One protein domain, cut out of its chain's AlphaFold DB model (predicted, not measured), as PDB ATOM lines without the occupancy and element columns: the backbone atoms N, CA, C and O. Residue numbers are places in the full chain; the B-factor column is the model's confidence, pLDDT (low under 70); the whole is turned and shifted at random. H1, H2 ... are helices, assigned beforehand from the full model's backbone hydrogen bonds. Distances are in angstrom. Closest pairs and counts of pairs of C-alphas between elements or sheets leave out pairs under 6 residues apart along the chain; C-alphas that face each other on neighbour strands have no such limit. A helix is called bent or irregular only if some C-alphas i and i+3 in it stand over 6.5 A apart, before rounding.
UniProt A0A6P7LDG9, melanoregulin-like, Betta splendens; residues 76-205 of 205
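AT A GLANCE: This is residues 76 to 205 of the 205 residues of the protein "melanoregulin-like" of Betta splendens (UniProt A0A6P7LDG9). The model is a long helical hairpin, H1 and H2, with a head of four helices at one end, into which the last part of the long helix H2 reaches. In the head H5 is in the middle, between H3 on one side and H4 on the other, and H4 and H6 run side by side across H5's direction. The printed part has 130 residues with six named helices, H1 to H6 in chain order, and no named strand; its class is all helix. It is only just compact, close to loose, with a radius of gyration of the C-alphas of 16.7 A, and it spans 53 by 38 by 28 A.

IN THESE COORDINATES: Find C-alpha 76 at (-37.914, -42.076, -41.135); here H1 begins, residues 76 to 90, 21.5 A long. It is irregular: C-alphas 77 and 80 are 7.1 A apart. H2, residues 96 to 125, begins at C-alpha 96, (-46.117, -48.464, -14.815), and runs 43.5 A. Next come H3, residues 132 to 137, 8.6 A; H4, residues 148 to 164, 24.4 A; and H5, residues 176 to 187, 17.4 A. H6, residues 191 to 201, is 15.2 A long and ends at C-alpha 201, (-65.470, -44.302, -47.840).

HOW THE PARTS SIT: Start at the hairpin of H1 and H2, which touch at a shallow tilt of 21 degrees, opposite ways; the C-alphas of Arg 88 and Trp 98 are closest, 5.6 A. Here H2 uses residues 98 to 108 alone. With residues 116 to 124 alone H2 touches H3, a second hairpin, closest at the C-alphas of Leu 123 and Ala 132, 5.7 A. H3 touches H5 at a steep tilt of 46 degrees, closest at the C-alphas of Leu 135 and Val 181, 6.0 A. H4 touches H5 at a steep tilt of 67 degrees, with the C-alphas of Ala 154 and Asp 183 closest, 5.0 A. H4, with residues 157 to 164 alone, touches H6 at a shallow tilt of 8 degrees, the same way; the C-alphas of Leu 161 and Ile 195 are closest, 6.1 A. H1 is apart from H3, H4 and H6. In H2, H3, H4 and H6 every O i to N i+4 pair is within hydrogen-bond range; in H1 9 of 11 are, in H5 6 of 8.

THE WHOLE: Look for the farthest C-alphas at Ala 94 and Asp 189, 52.7 A apart. The printed part has no cut, and the link from H4 to H5, 11 residues, is long. The mean pLDDT of the printed part is 84.1; residues 76 to 78, 138 to 147 and 170 to 176 are under 70.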
ATOM      1  N   GLY A  76     -37.378 -43.448 -41.010       43.62
ATOM      2  CA  GLY A  76     -37.914 -42.076 -41.135       43.62
ATOM      3  C   GLY A  76     -39.297 -41.878 -40.503       43.62
ATOM      4  O   GLY A  76     -39.538 -40.889 -39.818       43.62
ATOM      5  N   SER A  77     -40.184 -42.859 -40.690       52.44
ATOM      6  CA  SER A  77     -41.489 -42.931 -40.007       52.44
ATOM      7  C   SER A  77     -41.349 -43.586 -38.633       52.44
ATOM      8  O   SER A  77     -42.148 -43.340 -37.736       52.44
ATOM      9  N   ASP A  78     -40.308 -44.397 -38.445       64.25
ATOM     10  CA  ASP A  78     -39.965 -44.986 -37.160       64.25
ATOM     11  C   ASP A  78     -39.380 -44.006 -36.174       64.25
ATOM     12  O   ASP A  78     -39.238 -44.413 -35.044       64.25
ATOM     13  N   ARG A  79     -39.053 -42.750 -36.490       76.12
ATOM     14  CA  ARG A  79     -38.337 -41.932 -35.497       76.12
ATOM     15  C   ARG A  79     -39.066 -41.840 -34.147       76.12
ATOM     16  O   ARG A  79     -38.427 -41.953 -33.109       76.12
ATOM     17  N   GLU A  80     -40.386 -41.690 -34.174       78.38
ATOM     18  CA  GLU A  80     -41.232 -41.703 -32.975       78.38
ATOM     19  C   GLU A  80     -41.359 -43.108 -32.361       78.38
ATOM     20  O   GLU A  80     -41.134 -43.277 -31.170       78.38
ATOM     21  N   LEU A  81     -41.643 -44.133 -33.172       83.88
ATOM     22  CA  LEU A  81     -41.751 -45.518 -32.696       83.88
ATOM     23  C   LEU A  81     -40.433 -46.020 -32.087       83.88
ATOM     24  O   LEU A  81     -40.425 -46.654 -31.044       83.88
ATOM     25  N   GLN A  82     -39.316 -45.694 -32.721       85.12
ATOM     26  CA  GLN A  82     -37.958 -45.978 -32.293       85.12
ATOM     27  C   GLN A  82     -37.619 -45.206 -31.025       85.12
ATOM     28  O   GLN A  82     -36.972 -45.775 -30.158       85.12
ATOM     29  N   ALA A  83     -38.073 -43.957 -30.884       88.31
ATOM     30  CA  ALA A  83     -37.938 -43.229 -29.628       88.31
ATOM     31  C   ALA A  83     -38.694 -43.945 -28.498       88.31
ATOM     32  O   ALA A  83     -38.109 -44.163 -27.443       88.31
ATOM     33  N   PHE A  84     -39.939 -44.382 -28.725       86.88
ATOM     34  CA  PHE A  84     -40.696 -45.151 -27.730       86.88
ATOM     35  C   PHE A  84     -40.045 -46.495 -27.394       86.88
ATOM     36  O   PHE A  84     -39.947 -46.837 -26.221       86.88
ATOM     37  N   ILE A  85     -39.545 -47.226 -28.394       89.12
ATOM     38  CA  ILE A  85     -38.802 -48.477 -28.184       89.12
ATOM     39  C   ILE A  85     -37.538 -48.214 -27.358       89.12
ATOM     40  O   ILE A  85     -37.315 -48.893 -26.366       89.12
ATOM     41  N   SER A  86     -36.749 -47.197 -27.715       91.31
ATOM     42  CA  SER A  86     -35.540 -46.832 -26.975       91.31
ATOM     43  C   SER A  86     -35.829 -46.421 -25.532       91.31
ATOM     44  O   SER A  86     -35.074 -46.812 -24.651       91.31
ATOM     45  N   MET A  87     -36.900 -45.658 -25.284       90.06
ATOM     46  CA  MET A  87     -37.321 -45.294 -23.925       90.06
ATOM     47  C   MET A  87     -37.785 -46.526 -23.140       90.06
ATOM     48  O   MET A  87     -37.390 -46.699 -21.994       90.06
ATOM     49  N   ARG A  88     -38.561 -47.420 -23.765       92.69
ATOM     50  CA  ARG A  88     -39.022 -48.672 -23.146       92.69
ATOM     51  C   ARG A  88     -37.851 -49.570 -22.762       92.69
ATOM     52  O   ARG A  88     -37.866 -50.159 -21.691       92.69
ATOM     53  N   ASP A  89     -36.854 -49.688 -23.633       90.81
ATOM     54  CA  ASP A  89     -35.686 -50.540 -23.394       90.81
ATOM     55  C   ASP A  89     -34.790 -50.005 -22.262       90.81
ATOM     56  O   ASP A  89     -34.009 -50.765 -21.696       90.81
ATOM     57  N   GLN A  90     -34.913 -48.716 -21.924       91.12
ATOM     58  CA  GLN A  90     -34.235 -48.079 -20.788       91.12
ATOM     59  C   GLN A  90     -35.052 -48.138 -19.488       91.12
ATOM     60  O   GLN A  90     -34.471 -48.026 -18.412       91.12
ATOM     61  N   ALA A  91     -36.375 -48.293 -19.575       88.69
ATOM     62  CA  ALA A  91     -37.261 -48.356 -18.419       88.69
ATOM     63  C   ALA A  91     -37.247 -49.749 -17.766       88.69
ATOM     64  O   ALA A  91     -37.159 -50.777 -18.445       88.69
ATOM     65  N   ASP A  92     -37.387 -49.789 -16.441       92.12
ATOM     66  CA  ASP A  92     -37.528 -51.046 -15.706       92.12
ATOM     67  C   ASP A  92     -38.908 -51.667 -15.985       92.12
ATOM     68  O   ASP A  92     -39.939 -51.000 -15.888       92.12
ATOM     69  N   LYS A  93     -38.932 -52.962 -16.312       91.69
ATOM     70  CA  LYS A  93     -40.144 -53.713 -16.670       91.69
ATOM     71  C   LYS A  93     -41.186 -53.780 -15.556       91.69
ATOM     72  O   LYS A  93     -42.343 -54.045 -15.855       91.69
ATOM     73  N   ALA A  94     -40.789 -53.579 -14.302       90.50
ATOM     74  CA  ALA A  94     -41.700 -53.576 -13.161       90.50
ATOM     75  C   ALA A  94     -42.417 -52.225 -12.958       90.50
ATOM     76  O   ALA A  94     -43.175 -52.075 -12.001       90.50
ATOM     77  N   THR A  95     -42.166 -51.233 -13.819       92.69
ATOM     78  CA  THR A  95     -42.751 -49.892 -13.696       92.69
ATOM     79  C   THR A  95     -44.000 -49.718 -14.555       92.69
ATOM     80  O   THR A  95     -44.077 -50.199 -15.687       92.69
ATOM     81  N   GLU A  96     -44.950 -48.928 -14.049       93.19
ATOM     82  CA  GLU A  96     -46.117 -48.464 -14.815       93.19
ATOM     83  C   GLU A  96     -45.690 -47.704 -16.087       93.19
ATOM     84  O   GLU A  96     -46.347 -47.771 -17.126       93.19
ATOM     85  N   GLU A  97     -44.542 -47.021 -16.044       89.38
ATOM     86  CA  GLU A  97     -43.964 -46.326 -17.197       89.38
ATOM     87  C   GLU A  97     -43.618 -47.287 -18.339       89.38
ATOM     88  O   GLU A  97     -43.916 -46.993 -19.500       89.38
ATOM     89  N   TRP A  98     -43.038 -48.451 -18.032       94.31
ATOM     90  CA  TRP A  98     -42.740 -49.473 -19.034       94.31
ATOM     91  C   TRP A  98     -44.016 -50.044 -19.660       94.31
ATOM     92  O   TRP A  98     -44.098 -50.165 -20.886       94.31
ATOM     93  N   GLU A  99     -45.030 -50.345 -18.844       92.44
ATOM     94  CA  GLU A  99     -46.325 -50.843 -19.325       92.44
ATOM     95  C   GLU A  99     -47.003 -49.828 -20.246       92.44
ATOM     96  O   GLU A  99     -47.476 -50.176 -21.335       92.44
ATOM     97  N   LYS A 100     -46.977 -48.551 -19.852       91.88
ATOM     98  CA  LYS A 100     -47.508 -47.444 -20.644       91.88
ATOM     99  C   LYS A 100     -46.766 -47.285 -21.969       91.88
ATOM    100  O   LYS A 100     -47.406 -47.199 -23.015       91.88
ATOM    101  N   LEU A 101     -45.432 -47.305 -21.956       89.75
ATOM    102  CA  LEU A 101     -44.625 -47.245 -23.178       89.75
ATOM    103  C   LEU A 101     -44.932 -48.423 -24.107       89.75
ATOM    104  O   LEU A 101     -45.030 -48.245 -25.322       89.75
ATOM    105  N   ASN A 102     -45.128 -49.622 -23.556       90.88
ATOM    106  CA  ASN A 102     -45.503 -50.789 -24.343       90.88
ATOM    107  C   ASN A 102     -46.903 -50.635 -24.964       90.88
ATOM    108  O   ASN A 102     -47.084 -50.903 -26.156       90.88
ATOM    109  N   TYR A 103     -47.879 -50.143 -24.196       92.31
ATOM    110  CA  TYR A 103     -49.210 -49.816 -24.705       92.31
ATOM    111  C   TYR A 103     -49.150 -48.779 -25.836       92.31
ATOM    112  O   TYR A 103     -49.731 -48.998 -26.901       92.31
ATOM    113  N   ASP A 104     -48.395 -47.695 -25.655       87.25
ATOM    114  CA  ASP A 104     -48.249 -46.630 -26.651       87.25
ATOM    115  C   ASP A 104     -47.580 -47.141 -27.939       87.25
ATOM    116  O   ASP A 104     -48.031 -46.825 -29.044       87.25
ATOM    117  N   ILE A 105     -46.563 -48.003 -27.827       87.81
ATOM    118  CA  ILE A 105     -45.943 -48.694 -28.972       87.81
ATOM    119  C   ILE A 105     -46.987 -49.508 -29.741       87.81
ATOM    120  O   ILE A 105     -47.064 -49.414 -30.973       87.81
ATOM    121  N   HIS A 106     -47.804 -50.293 -29.035       88.19
ATOM    122  CA  HIS A 106     -48.859 -51.092 -29.650       88.19
ATOM    123  C   HIS A 106     -49.925 -50.215 -30.316       88.19
ATOM    124  O   HIS A 106     -50.272 -50.462 -31.475       88.19
ATOM    125  N   ALA A 107     -50.394 -49.165 -29.640       87.19
ATOM    126  CA  ALA A 107     -51.379 -48.225 -30.166       87.19
ATOM    127  C   ALA A 107     -50.865 -47.511 -31.427       87.19
ATOM    128  O   ALA A 107     -51.567 -47.438 -32.440       87.19
ATOM    129  N   LEU A 108     -49.607 -47.062 -31.414       83.75
ATOM    130  CA  LEU A 108     -48.956 -46.430 -32.559       83.75
ATOM    131  C   LEU A 108     -48.818 -47.401 -33.741       83.75
ATOM    132  O   LEU A 108     -49.097 -47.035 -34.888       83.75
ATOM    133  N   CYS A 109     -48.421 -48.650 -33.485       85.00
ATOM    134  CA  CYS A 109     -48.340 -49.687 -34.516       85.00
ATOM    135  C   CYS A 109     -49.717 -50.006 -35.110       85.00
ATOM    136  O   CYS A 109     -49.847 -50.126 -36.333       85.00
ATOM    137  N   TYR A 110     -50.744 -50.093 -34.263       85.19
ATOM    138  CA  TYR A 110     -52.120 -50.323 -34.684       85.19
ATOM    139  C   TYR A 110     -52.626 -49.184 -35.575       85.19
ATOM    140  O   TYR A 110     -53.060 -49.437 -36.697       85.19
ATOM    141  N   ALA A 111     -52.468 -47.929 -35.146       84.38
ATOM    142  CA  ALA A 111     -52.854 -46.759 -35.932       84.38
ATOM    143  C   ALA A 111     -52.167 -46.742 -37.309       84.38
ATOM    144  O   ALA A 111     -52.810 -46.510 -38.332       84.38
ATOM    145  N   ARG A 112     -50.868 -47.061 -37.371       84.06
ATOM    146  CA  ARG A 112     -50.122 -47.142 -38.640       84.06
ATOM    147  C   ARG A 112     -50.652 -48.240 -39.559       84.06
ATOM    148  O   ARG A 112     -50.801 -48.003 -40.760       84.06
ATOM    149  N   ARG A 113     -50.920 -49.433 -39.017       85.81
ATOM    150  CA  ARG A 113     -51.484 -50.559 -39.779       85.81
ATOM    151  C   ARG A 113     -52.879 -50.228 -40.292       85.81
ATOM    152  O   ARG A 113     -53.185 -50.545 -41.440       85.81
ATOM    153  N   GLU A 114     -53.685 -49.567 -39.476       88.06
ATOM    154  CA  GLU A 114     -55.036 -49.150 -39.828       88.06
ATOM    155  C   GLU A 114     -55.018 -48.162 -40.999       88.06
ATOM    156  O   GLU A 114     -55.613 -48.440 -42.038       88.06
ATOM    157  N   VAL A 115     -54.247 -47.068 -40.905       88.25
ATOM    158  CA  VAL A 115     -54.129 -46.096 -42.009       88.25
ATOM    159  C   VAL A 115     -53.633 -46.781 -43.282       88.25
ATOM    160  O   VAL A 115     -54.230 -46.604 -44.344       88.25
ATOM    161  N   ARG A 116     -52.600 -47.631 -43.190       88.75
ATOM    162  CA  ARG A 116     -52.083 -48.374 -44.351       88.75
ATOM    163  C   ARG A 116     -53.162 -49.253 -44.985       88.75
ATOM    164  O   ARG A 116     -53.251 -49.314 -46.207       88.75
ATOM    165  N   SER A 117     -53.980 -49.917 -44.172       90.38
ATOM    166  CA  SER A 117     -55.056 -50.791 -44.648       90.38
ATOM    167  C   SER A 117     -56.154 -49.993 -45.355       90.38
ATOM    168  O   SER A 117     -56.614 -50.398 -46.423       90.38
ATOM    169  N   ARG A 118     -56.523 -48.822 -44.820       92.31
ATOM    170  CA  ARG A 118     -57.504 -47.919 -45.445       92.31
ATOM    171  C   ARG A 118     -57.010 -47.367 -46.777       92.31
ATOM    172  O   ARG A 118     -57.735 -47.420 -47.766       92.31
ATOM    173  N   TRP A 119     -55.758 -46.915 -46.827       92.62
ATOM    174  CA  TRP A 119     -55.136 -46.467 -48.070       92.62
ATOM    175  C   TRP A 119     -55.072 -47.592 -49.102       92.62
ATOM    176  O   TRP A 119     -55.457 -47.386 -50.249       92.62
ATOM    177  N   LYS A 120     -54.665 -48.801 -48.689       93.00
ATOM    178  CA  LYS A 120     -54.654 -49.975 -49.570       93.00
ATOM    179  C   LYS A 120     -56.036 -50.231 -50.155       93.00
ATOM    180  O   LYS A 120     -56.148 -50.420 -51.356       93.00
ATOM    181  N   LYS A 121     -57.086 -50.187 -49.333       94.50
ATOM    182  CA  LYS A 121     -58.463 -50.402 -49.790       94.50
ATOM    183  C   LYS A 121     -58.855 -49.428 -50.905       94.50
ATOM    184  O   LYS A 121     -59.397 -49.873 -51.908       94.50
ATOM    185  N   ILE A 122     -58.536 -48.141 -50.763       94.56
ATOM    186  CA  ILE A 122     -58.832 -47.131 -51.793       94.56
ATOM    187  C   ILE A 122     -57.999 -47.373 -53.056       94.56
ATOM    188  O   ILE A 122     -58.543 -47.368 -54.155       94.56
ATOM    189  N   LEU A 123     -56.700 -47.658 -52.915       93.81
ATOM    190  CA  LEU A 123     -55.828 -47.967 -54.055       93.81
ATOM    191  C   LEU A 123     -56.333 -49.183 -54.849       93.81
ATOM    192  O   LEU A 123     -56.324 -49.169 -56.076       93.81
ATOM    193  N   LEU A 124     -56.830 -50.215 -54.168       94.50
ATOM    194  CA  LEU A 124     -57.434 -51.371 -54.831       94.50
ATOM    195  C   LEU A 124     -58.710 -50.993 -55.597       94.50
ATOM    196  O   LEU A 124     -58.918 -51.497 -56.699       94.50
ATOM    197  N   GLN A 125     -59.538 -50.093 -55.058       93.25
ATOM    198  CA  GLN A 125     -60.735 -49.600 -55.754       93.25
ATOM    199  C   GLN A 125     -60.406 -48.762 -56.994       93.25
ATOM    200  O   GLN A 125     -61.159 -48.805 -57.958       93.25
ATOM    201  N   LEU A 126     -59.273 -48.059 -56.993       92.44
ATOM    202  CA  LEU A 126     -58.751 -47.350 -58.168       92.44
ATOM    203  C   LEU A 126     -58.156 -48.286 -59.234       92.44
ATOM    204  O   LEU A 126     -57.825 -47.830 -60.321       92.44
ATOM    205  N   GLY A 127     -58.001 -49.582 -58.939       92.94
ATOM    206  CA  GLY A 127     -57.459 -50.571 -59.875       92.94
ATOM    207  C   GLY A 127     -56.004 -50.980 -59.622       92.94
ATOM    208  O   GLY A 127     -55.495 -51.855 -60.321       92.94
ATOM    209  N   TYR A 128     -55.339 -50.456 -58.584       91.75
ATOM    210  CA  TYR A 128     -53.937 -50.773 -58.260       91.75
ATOM    211  C   TYR A 128     -53.764 -52.141 -57.572       91.75
ATOM    212  O   TYR A 128     -53.161 -52.248 -56.506       91.75
ATOM    213  N   GLN A 129     -54.267 -53.224 -58.167       90.75
ATOM    214  CA  GLN A 129     -54.271 -54.564 -57.558       90.75
ATOM    215  C   GLN A 129     -52.864 -55.101 -57.256       90.75
ATOM    216  O   GLN A 129     -52.630 -55.690 -56.202       90.75
ATOM    217  N   ARG A 130     -51.911 -54.876 -58.170       88.62
ATOM    218  CA  ARG A 130     -50.529 -55.380 -58.062       88.62
ATOM    219  C   ARG A 130     -49.569 -54.360 -57.448       88.62
ATOM    220  O   ARG A 130     -48.550 -54.737 -56.878       88.62
ATOM    221  N   GLU A 131     -49.903 -53.078 -57.553       89.56
ATOM    222  CA  GLU A 131     -49.007 -51.963 -57.229       89.56
ATOM    223  C   GLU A 131     -49.351 -51.277 -55.907       89.56
ATOM    224  O   GLU A 131     -48.510 -50.563 -55.370       89.56
ATOM    225  N   ALA A 132     -50.537 -51.512 -55.331       89.38
ATOM    226  CA  ALA A 132     -50.943 -50.865 -54.082       89.38
ATOM    227  C   ALA A 132     -49.931 -51.088 -52.950       89.38
ATOM    228  O   ALA A 132     -49.623 -50.162 -52.200       89.38
ATOM    229  N   ASP A 133     -49.378 -52.298 -52.831       86.62
ATOM    230  CA  ASP A 133     -48.350 -52.567 -51.826       86.62
ATOM    231  C   ASP A 133     -47.048 -51.825 -52.123       86.62
ATOM    232  O   ASP A 133     -46.458 -51.281 -51.192       86.62
ATOM    233  N   ALA A 134     -46.644 -51.737 -53.393       86.00
ATOM    234  CA  ALA A 134     -45.464 -50.986 -53.807       86.00
ATOM    235  C   ALA A 134     -45.634 -49.488 -53.519       86.00
ATOM    236  O   ALA A 134     -44.753 -48.905 -52.893       86.00
ATOM    237  N   LEU A 135     -46.788 -48.903 -53.867       87.12
ATOM    238  CA  LEU A 135     -47.154 -47.507 -53.595       87.12
ATOM    239  C   LEU A 135     -47.094 -47.177 -52.097       87.12
ATOM    240  O   LEU A 135     -46.556 -46.146 -51.706       87.12
ATOM    241  N   LEU A 136     -47.573 -48.078 -51.235       85.44
ATOM    242  CA  LEU A 136     -47.540 -47.896 -49.776       85.44
ATOM    243  C   LEU A 136     -46.168 -48.160 -49.146       85.44
ATOM    244  O   LEU A 136     -45.934 -47.776 -47.992       85.44
ATOM    245  N   HIS A 137     -45.286 -48.835 -49.883       76.31
ATOM    246  CA  HIS A 137     -43.902 -49.087 -49.505       76.31
ATOM    247  C   HIS A 137     -42.930 -48.063 -50.095       76.31
ATOM    248  O   HIS A 137     -41.742 -48.161 -49.786       76.31
ATOM    249  N   VAL A 138     -43.404 -47.112 -50.925       60.81
ATOM    250  CA  VAL A 138     -42.540 -46.181 -51.664       60.81
ATOM    251  C   VAL A 138     -41.583 -45.523 -50.696       60.81
ATOM    252  O   VAL A 138     -41.936 -44.737 -49.814       60.81
ATOM    253  N   HIS A 139     -40.337 -45.931 -50.874       59.88
ATOM    254  CA  HIS A 139     -39.242 -45.474 -50.077       59.88
ATOM    255  C   HIS A 139     -38.942 -44.025 -50.438       59.88
ATOM    256  O   HIS A 139     -39.254 -43.568 -51.537       59.88
ATOM    257  N   ARG A 140     -38.314 -43.313 -49.504       54.59
ATOM    258  CA  ARG A 140     -37.780 -41.954 -49.646       54.59
ATOM    259  C   ARG A 140     -36.713 -41.876 -50.760       54.59
ATOM    260  O   ARG A 140     -35.551 -41.609 -50.482       54.59
ATOM    261  N   GLN A 141     -37.060 -42.163 -52.011       51.59
ATOM    262  CA  GLN A 141     -36.363 -41.654 -53.188       51.59
ATOM    263  C   GLN A 141     -37.216 -40.509 -53.674       51.59
ATOM    264  O   GLN A 141     -38.062 -40.656 -54.554       51.59
ATOM    265  N   ILE A 142     -36.988 -39.365 -53.038       51.09
ATOM    266  CA  ILE A 142     -37.181 -38.098 -53.721       51.09
ATOM    267  C   ILE A 142     -36.319 -38.230 -54.973       51.09
ATOM    268  O   ILE A 142     -35.110 -38.462 -54.872       51.09
ATOM    269  N   ARG A 143     -36.958 -38.223 -56.141       54.06
ATOM    270  CA  ARG A 143     -36.235 -38.191 -57.408       54.06
ATOM    271  C   ARG A 143     -35.294 -36.975 -57.341       54.06
ATOM    272  O   ARG A 143     -35.750 -35.923 -56.890       54.06
ATOM    273  N   PRO A 144     -34.003 -37.082 -57.702       44.19
ATOM    274  CA  PRO A 144     -33.157 -35.901 -57.794       44.19
ATOM    275  C   PRO A 144     -33.756 -35.019 -58.895       44.19
ATOM    276  O   PRO A 144     -33.752 -35.410 -60.060       44.19
ATOM    277  N   GLY A 145     -34.366 -33.907 -58.489       56.50
ATOM    278  CA  GLY A 145     -35.216 -33.054 -59.322       56.50
ATOM    279  C   GLY A 145     -36.712 -33.244 -59.040       56.50
ATOM    280  O   GLY A 145     -37.392 -33.910 -59.822       56.50
ATOM    281  N   PRO A 146     -37.244 -32.709 -57.927       58.25
ATOM    282  CA  PRO A 146     -38.675 -32.513 -57.792       58.25
ATOM    283  C   PRO A 146     -39.081 -31.258 -58.567       58.25
ATOM    284  O   PRO A 146     -38.471 -30.202 -58.396       58.25
ATOM    285  N   ASP A 147     -40.152 -31.351 -59.349       68.81
ATOM    286  CA  ASP A 147     -40.961 -30.165 -59.600       68.81
ATOM    287  C   ASP A 147     -41.484 -29.731 -58.227       68.81
ATOM    288  O   ASP A 147     -42.318 -30.406 -57.618       68.81
ATOM    289  N   GLN A 148     -40.914 -28.664 -57.666       78.88
ATOM    290  CA  GLN A 148     -41.312 -28.147 -56.353       78.88
ATOM    291  C   GLN A 148     -42.827 -27.887 -56.316       78.88
ATOM    292  O   GLN A 148     -43.474 -28.085 -55.288       78.88
ATOM    293  N   GLU A 149     -43.396 -27.523 -57.464       83.31
ATOM    294  CA  GLU A 149     -44.827 -27.368 -57.701       83.31
ATOM    295  C   GLU A 149     -45.611 -28.665 -57.476       83.31
ATOM    296  O   GLU A 149     -46.642 -28.649 -56.803       83.31
ATOM    297  N   GLN A 150     -45.102 -29.805 -57.950       84.88
ATOM    298  CA  GLN A 150     -45.736 -31.107 -57.750       84.88
ATOM    299  C   GLN A 150     -45.755 -31.492 -56.268       84.88
ATOM    300  O   GLN A 150     -46.791 -31.915 -55.752       84.88
ATOM    301  N   LEU A 151     -44.638 -31.301 -55.558       84.62
ATOM    302  CA  LEU A 151     -44.580 -31.563 -54.118       84.62
ATOM    303  C   LEU A 151     -45.527 -30.650 -53.335       84.62
ATOM    304  O   LEU A 151     -46.180 -31.109 -52.394       84.62
ATOM    305  N   ASN A 152     -45.628 -29.378 -53.728       87.06
ATOM    306  CA  ASN A 152     -46.573 -28.435 -53.135       87.06
ATOM    307  C   ASN A 152     -48.017 -28.903 -53.369       87.06
ATOM    308  O   ASN A 152     -48.781 -29.020 -52.410       87.06
ATOM    309  N   ARG A 153     -48.356 -29.296 -54.605       89.75
ATOM    310  CA  ARG A 153     -49.672 -29.851 -54.955       89.75
ATOM    311  C   ARG A 153     -49.990 -31.113 -54.156       89.75
ATOM    312  O   ARG A 153     -51.069 -31.215 -53.580       89.75
ATOM    313  N   ALA A 154     -49.052 -32.052 -54.053       90.50
ATOM    314  CA  ALA A 154     -49.219 -33.266 -53.256       90.50
ATOM    315  C   ALA A 154     -49.427 -32.956 -51.765       90.50
ATOM    316  O   ALA A 154     -50.254 -33.587 -51.105       90.50
ATOM    317  N   SER A 155     -48.706 -31.966 -51.232       89.50
ATOM    318  CA  SER A 155     -48.896 -31.471 -49.867       89.50
ATOM    319  C   SER A 155     -50.299 -30.896 -49.670       89.50
ATOM    320  O   SER A 155     -50.958 -31.224 -48.684       89.50
ATOM    321  N   ASP A 156     -50.782 -30.072 -50.596       91.50
ATOM    322  CA  ASP A 156     -52.092 -29.430 -50.474       91.50
ATOM    323  C   ASP A 156     -53.243 -30.430 -50.624       91.50
ATOM    324  O   ASP A 156     -54.188 -30.411 -49.833       91.50
ATOM    325  N   LEU A 157     -53.114 -31.396 -51.534       91.62
ATOM    326  CA  LEU A 157     -54.039 -32.522 -51.659       91.62
ATOM    327  C   LEU A 157     -54.043 -33.405 -50.403       91.62
ATOM    328  O   LEU A 157     -55.102 -33.838 -49.944       91.62
ATOM    329  N   LEU A 158     -52.880 -33.636 -49.788       89.81
ATOM    330  CA  LEU A 158     -52.799 -34.367 -48.525       89.81
ATOM    331  C   LEU A 158     -53.461 -33.597 -47.371       89.81
ATOM    332  O   LEU A 158     -54.139 -34.218 -46.551       89.81
ATOM    333  N   LYS A 159     -53.314 -32.266 -47.308       88.62
ATOM    334  CA  LYS A 159     -54.041 -31.423 -46.339       88.62
ATOM    335  C   LYS A 159     -55.547 -31.520 -46.558       88.62
ATOM    336  O   LYS A 159     -56.276 -31.814 -45.620       88.62
ATOM    337  N   GLN A 160     -56.005 -31.404 -47.803       89.81
ATOM    338  CA  GLN A 160     -57.419 -31.557 -48.136       89.81
ATOM    339  C   GLN A 160     -57.957 -32.936 -47.714       89.81
ATOM    340  O   GLN A 160     -59.051 -33.051 -47.157       89.81
ATOM    341  N   LEU A 161     -57.185 -33.998 -47.947       89.81
ATOM    342  CA  LEU A 161     -57.526 -35.345 -47.501       89.81
ATOM    343  C   LEU A 161     -57.660 -35.405 -45.973       89.81
ATOM    344  O   LEU A 161     -58.624 -35.976 -45.462       89.81
ATOM    345  N   LEU A 162     -56.717 -34.806 -45.246       87.06
ATOM    346  CA  LEU A 162     -56.745 -34.734 -43.787       87.06
ATOM    347  C   LEU A 162     -57.956 -33.961 -43.286       87.06
ATOM    348  O   LEU A 162     -58.565 -34.397 -42.318       87.06
ATOM    349  N   ASP A 163     -58.332 -32.865 -43.935       86.56
ATOM    350  CA  ASP A 163     -59.415 -31.987 -43.494       86.56
ATOM    351  C   ASP A 163     -60.797 -32.593 -43.717       86.56
ATOM    352  O   ASP A 163     -61.661 -32.451 -42.853       86.56
ATOM    353  N   HIS A 164     -60.984 -33.343 -44.805       85.69
ATOM    354  CA  HIS A 164     -62.298 -33.858 -45.199       85.69
ATOM    355  C   HIS A 164     -62.523 -35.350 -44.932       85.69
ATOM    356  O   HIS A 164     -63.656 -35.815 -45.057       85.69
ATOM    357  N   THR A 165     -61.488 -36.114 -44.566       88.06
ATOM    358  CA  THR A 165     -61.616 -37.567 -44.373       88.06
ATOM    359  C   THR A 165     -61.186 -38.032 -42.989       88.06
ATOM    360  O   THR A 165     -60.326 -37.442 -42.336       88.06
ATOM    361  N   SER A 166     -61.785 -39.129 -42.533       86.31
ATOM    362  CA  SER A 166     -61.432 -39.835 -41.298       86.31
ATOM    363  C   SER A 166     -60.401 -40.944 -41.546       86.31
ATOM    364  O   SER A 166     -60.282 -41.883 -40.759       86.31
ATOM    365  N   LEU A 167     -59.625 -40.852 -42.636       86.00
ATOM    366  CA  LEU A 167     -58.584 -41.827 -42.976       86.00
ATOM    367  C   LEU A 167     -57.529 -41.982 -41.883       86.00
ATOM    368  O   LEU A 167     -57.012 -43.081 -41.679       86.00
ATOM    369  N   PHE A 168     -57.239 -40.894 -41.178       83.94
ATOM    370  CA  PHE A 168     -56.264 -40.850 -40.106       83.94
ATOM    371  C   PHE A 168     -56.976 -40.929 -38.751       83.94
ATOM    372  O   PHE A 168     -57.890 -40.139 -38.502       83.94
ATOM    373  N   PRO A 169     -56.585 -41.864 -37.866       78.94
ATOM    374  CA  PRO A 169     -57.085 -41.902 -36.503       78.94
ATOM    375  C   PRO A 169     -56.828 -40.572 -35.775       78.94
ATOM    376  O   PRO A 169     -55.780 -39.952 -35.998       78.94
ATOM    377  N   PRO A 170     -57.729 -40.149 -34.871       68.88
ATOM    378  CA  PRO A 170     -57.546 -38.938 -34.079       68.88
ATOM    379  C   PRO A 170     -56.200 -38.947 -33.347       68.88
ATOM    380  O   PRO A 170     -55.790 -39.967 -32.797       68.88
ATOM    381  N   GLY A 171     -55.499 -37.815 -33.349       65.25
ATOM    382  CA  GLY A 171     -54.193 -37.686 -32.695       65.25
ATOM    383  C   GLY A 171     -53.004 -38.226 -33.497       65.25
ATOM    384  O   GLY A 171     -51.869 -38.012 -33.083       65.25
ATOM    385  N   THR A 172     -53.229 -38.851 -34.659       64.75
ATOM    386  CA  THR A 172     -52.147 -39.206 -35.587       64.75
ATOM    387  C   THR A 172     -51.832 -37.991 -36.461       64.75
ATOM    388  O   THR A 172     -52.637 -37.614 -37.307       64.75
ATOM    389  N   GLY A 173     -50.676 -37.352 -36.251       61.38
ATOM    390  CA  GLY A 173     -50.232 -36.233 -37.091       61.38
ATOM    391  C   GLY A 173     -50.036 -36.636 -38.565       61.38
ATOM    392  O   GLY A 173     -49.933 -37.832 -38.863       61.38
ATOM    393  N   PRO A 174     -49.960 -35.662 -39.497       57.19
ATOM    394  CA  PRO A 174     -49.734 -35.930 -40.915       57.19
ATOM    395  C   PRO A 174     -48.418 -36.685 -41.089       57.19
ATOM    396  O   PRO A 174     -47.327 -36.126 -40.951       57.19
ATOM    397  N   GLN A 175     -48.501 -37.994 -41.337       67.38
ATOM    398  CA  GLN A 175     -47.292 -38.791 -41.461       67.38
ATOM    399  C   GLN A 175     -46.644 -38.467 -42.804       67.38
ATOM    400  O   GLN A 175     -47.203 -38.770 -43.856       67.38
ATOM    401  N   ASN A 176     -45.435 -37.906 -42.743       67.56
ATOM    402  CA  ASN A 176     -44.602 -37.528 -43.890       67.56
ATOM    403  C   ASN A 176     -44.480 -38.662 -44.940       67.56
ATOM    404  O   ASN A 176     -44.328 -38.421 -46.129       67.56
ATOM    405  N   ARG A 177     -44.666 -39.925 -44.530       76.94
ATOM    406  CA  ARG A 177     -44.728 -41.081 -45.438       76.94
ATOM    407  C   ARG A 177     -45.833 -41.015 -46.494       76.94
ATOM    408  O   ARG A 177     -45.617 -41.477 -47.605       76.94
ATOM    409  N   TYR A 178     -47.010 -40.487 -46.158       84.75
ATOM    410  CA  TYR A 178     -48.147 -40.457 -47.081       84.75
ATOM    411  C   TYR A 178     -48.044 -39.301 -48.068       84.75
ATOM    412  O   TYR A 178     -48.680 -39.354 -49.114       84.75
ATOM    413  N   LEU A 179     -47.183 -38.316 -47.789       86.62
ATOM    414  CA  LEU A 179     -46.817 -37.292 -48.760       86.62
ATOM    415  C   LEU A 179     -46.143 -37.920 -49.981       86.62
ATOM    416  O   LEU A 179     -46.494 -37.580 -51.099       86.62
ATOM    417  N   HIS A 180     -45.251 -38.893 -49.782       83.44
ATOM    418  CA  HIS A 180     -44.620 -39.610 -50.894       83.44
ATOM    419  C   HIS A 180     -45.620 -40.436 -51.705       83.44
ATOM    420  O   HIS A 180     -45.508 -40.518 -52.923       83.44
ATOM    421  N   VAL A 181     -46.606 -41.042 -51.040       87.88
ATOM    422  CA  VAL A 181     -47.666 -41.777 -51.741       87.88
ATOM    423  C   VAL A 181     -48.532 -40.807 -52.544       87.88
ATOM    424  O   VAL A 181     -48.821 -41.075 -53.704       87.88
ATOM    425  N   MET A 182     -48.889 -39.659 -51.961       90.38
ATOM    426  CA  MET A 182     -49.665 -38.624 -52.644       90.38
ATOM    427  C   MET A 182     -48.905 -38.035 -53.837       90.38
ATOM    428  O   MET A 182     -49.471 -37.909 -54.912       90.38
ATOM    429  N   ASP A 183     -47.612 -37.762 -53.685       88.75
ATOM    430  CA  ASP A 183     -46.740 -37.290 -54.765       88.75
ATOM    431  C   ASP A 183     -46.719 -38.261 -55.958       88.75
ATOM    432  O   ASP A 183     -46.853 -37.852 -57.111       88.75
ATOM    433  N   ARG A 184     -46.658 -39.572 -55.688       88.62
ATOM    434  CA  ARG A 184     -46.780 -40.594 -56.738       88.62
ATOM    435  C   ARG A 184     -48.160 -40.618 -57.379       88.62
ATOM    436  O   ARG A 184     -48.238 -40.753 -58.592       88.62
ATOM    437  N   LEU A 185     -49.227 -40.470 -56.598       91.19
ATOM    438  CA  LEU A 185     -50.583 -40.404 -57.143       91.19
ATOM    439  C   LEU A 185     -50.790 -39.172 -58.031       91.19
ATOM    440  O   LEU A 185     -51.497 -39.282 -59.025       91.19
ATOM    441  N   VAL A 186     -50.148 -38.041 -57.716       91.81
ATOM    442  CA  VAL A 186     -50.156 -36.843 -58.574       91.81
ATOM    443  C   VAL A 186     -49.415 -37.118 -59.882       91.81
ATOM    444  O   VAL A 186     -49.925 -36.787 -60.945       91.81
ATOM    445  N   SER A 187     -48.259 -37.792 -59.837       89.44
ATOM    446  CA  SER A 187     -47.545 -38.207 -61.062       89.44
ATOM    447  C   SER A 187     -48.361 -39.156 -61.950       89.44
ATOM    448  O   SER A 187     -48.132 -39.212 -63.154       89.44
ATOM    449  N   LEU A 188     -49.259 -39.939 -61.347       90.31
ATOM    450  CA  LEU A 188     -50.130 -40.909 -62.018       90.31
ATOM    451  C   LEU A 188     -51.521 -40.336 -62.347       90.31
ATOM    452  O   LEU A 188     -52.409 -41.105 -62.710       90.31
ATOM    453  N   ASP A 189     -51.732 -39.030 -62.156       91.50
ATOM    454  CA  ASP A 189     -53.013 -38.337 -62.378       91.50
ATOM    455  C   ASP A 189     -54.216 -39.023 -61.692       91.50
ATOM    456  O   ASP A 189     -55.329 -39.093 -62.202       91.50
ATOM    457  N   SER A 190     -53.971 -39.615 -60.519       94.31
ATOM    458  CA  SER A 190     -54.947 -40.413 -59.760       94.31
ATOM    459  C   SER A 190     -55.241 -39.839 -58.371       94.31
ATOM    460  O   SER A 190     -56.006 -40.428 -57.603       94.31
ATOM    461  N   ALA A 191     -54.611 -38.723 -57.997       93.94
ATOM    462  CA  ALA A 191     -54.689 -38.166 -56.646       93.94
ATOM    463  C   ALA A 191     -56.079 -37.601 -56.318       93.94
ATOM    464  O   ALA A 191     -56.618 -37.836 -55.235       93.94
ATOM    465  N   GLU A 192     -56.690 -36.900 -57.265       93.50
ATOM    466  CA  GLU A 192     -58.027 -36.326 -57.150       93.50
ATOM    467  C   GLU A 192     -59.075 -37.433 -56.994       93.50
ATOM    468  O   GLU A 192     -59.963 -37.352 -56.139       93.50
ATOM    469  N   GLU A 193     -58.916 -38.519 -57.750       95.19
ATOM    470  CA  GLU A 193     -59.793 -39.681 -57.669       95.19
ATOM    471  C   GLU A 193     -59.633 -40.462 -56.368       95.19
ATOM    472  O   GLU A 193     -60.615 -40.876 -55.739       95.19
ATOM    473  N   PHE A 194     -58.397 -40.569 -55.887       95.00
ATOM    474  CA  PHE A 194     -58.119 -41.085 -54.558       95.00
ATOM    475  C   PHE A 194     -58.838 -40.271 -53.474       95.00
ATOM    476  O   PHE A 194     -59.470 -40.851 -52.589       95.00
ATOM    477  N   ILE A 195     -58.793 -38.936 -53.545       93.06
ATOM    478  CA  ILE A 195     -59.480 -38.061 -52.584       93.06
ATOM    479  C   ILE A 195     -60.996 -38.224 -52.669       93.06
ATOM    480  O   ILE A 195     -61.656 -38.268 -51.626       93.06
ATOM    481  N   ARG A 196     -61.565 -38.334 -53.876       94.69
ATOM    482  CA  ARG A 196     -63.005 -38.553 -54.063       94.69
ATOM    483  C   ARG A 196     -63.460 -39.837 -53.369       94.69
ATOM    484  O   ARG A 196     -64.374 -39.793 -52.544       94.69
ATOM    485  N   LEU A 197     -62.770 -40.948 -53.621       94.56
ATOM    486  CA  LEU A 197     -63.060 -42.233 -52.977       94.56
ATOM    487  C   LEU A 197     -62.824 -42.195 -51.465       94.56
ATOM    488  O   LEU A 197     -63.592 -42.775 -50.698       94.56
ATOM    489  N   ALA A 198     -61.787 -41.492 -51.009       93.44
ATOM    490  CA  ALA A 198     -61.519 -41.333 -49.587       93.44
ATOM    491  C   ALA A 198     -62.649 -40.589 -48.862       93.44
ATOM    492  O   ALA A 198     -63.040 -41.005 -47.772       93.44
ATOM    493  N   LYS A 199     -63.193 -39.527 -49.470       92.31
ATOM    494  CA  LYS A 199     -64.341 -38.775 -48.940       92.31
ATOM    495  C   LYS A 199     -65.607 -39.630 -48.886       92.31
ATOM    496  O   LYS A 199     -66.347 -39.545 -47.912       92.31
ATOM    497  N   GLU A 200     -65.826 -40.482 -49.885       92.44
ATOM    498  CA  GLU A 200     -66.966 -41.407 -49.918       92.44
ATOM    499  C   GLU A 200     -66.849 -42.514 -48.856       92.44
ATOM    500  O   GLU A 200     -67.805 -42.808 -48.141       92.44
ATOM    501  N   LYS A 201     -65.672 -43.147 -48.733       90.81
ATOM    502  CA  LYS A 201     -65.470 -44.302 -47.840       90.81
ATOM    503  C   LYS A 201     -65.200 -43.928 -46.390       90.81
ATOM    504  O   LYS A 201     -65.542 -44.699 -45.494       90.81
ATOM    505  N   TYR A 202     -64.566 -42.787 -46.164       90.50
ATOM    506  CA  TYR A 202     -64.147 -42.323 -44.847       90.50
ATOM    507  C   TYR A 202     -64.518 -40.849 -44.664       90.50
ATOM    508  O   TYR A 202     -63.624 -40.021 -44.470       90.50
ATOM    509  N   PRO A 203     -65.812 -40.484 -44.705       89.75
ATOM    510  CA  PRO A 203     -66.216 -39.115 -44.434       89.75
ATOM    511  C   PRO A 203     -65.832 -38.732 -43.000       89.75
ATOM    512  O   PRO A 203     -65.852 -39.563 -42.079       89.75
ATOM    513  N   LYS A 204     -65.450 -37.472 -42.802       84.81
ATOM    514  CA  LYS A 204     -65.432 -36.877 -41.463       84.81
ATOM    515  C   LYS A 204     -66.870 -36.571 -41.043       84.81
ATOM    516  O   LYS A 204     -67.646 -36.072 -41.852       84.81
ATOM    517  N   LYS A 205     -67.204 -36.946 -39.809       71.38
ATOM    518  CA  LYS A 205     -68.481 -36.624 -39.166       71.38
ATOM    519  C   LYS A 205     -68.381 -35.295 -38.441       71.38
ATOM    520  O   LYS A 205     -67.263 -35.003 -37.959       71.38
TER     521      LYS A 205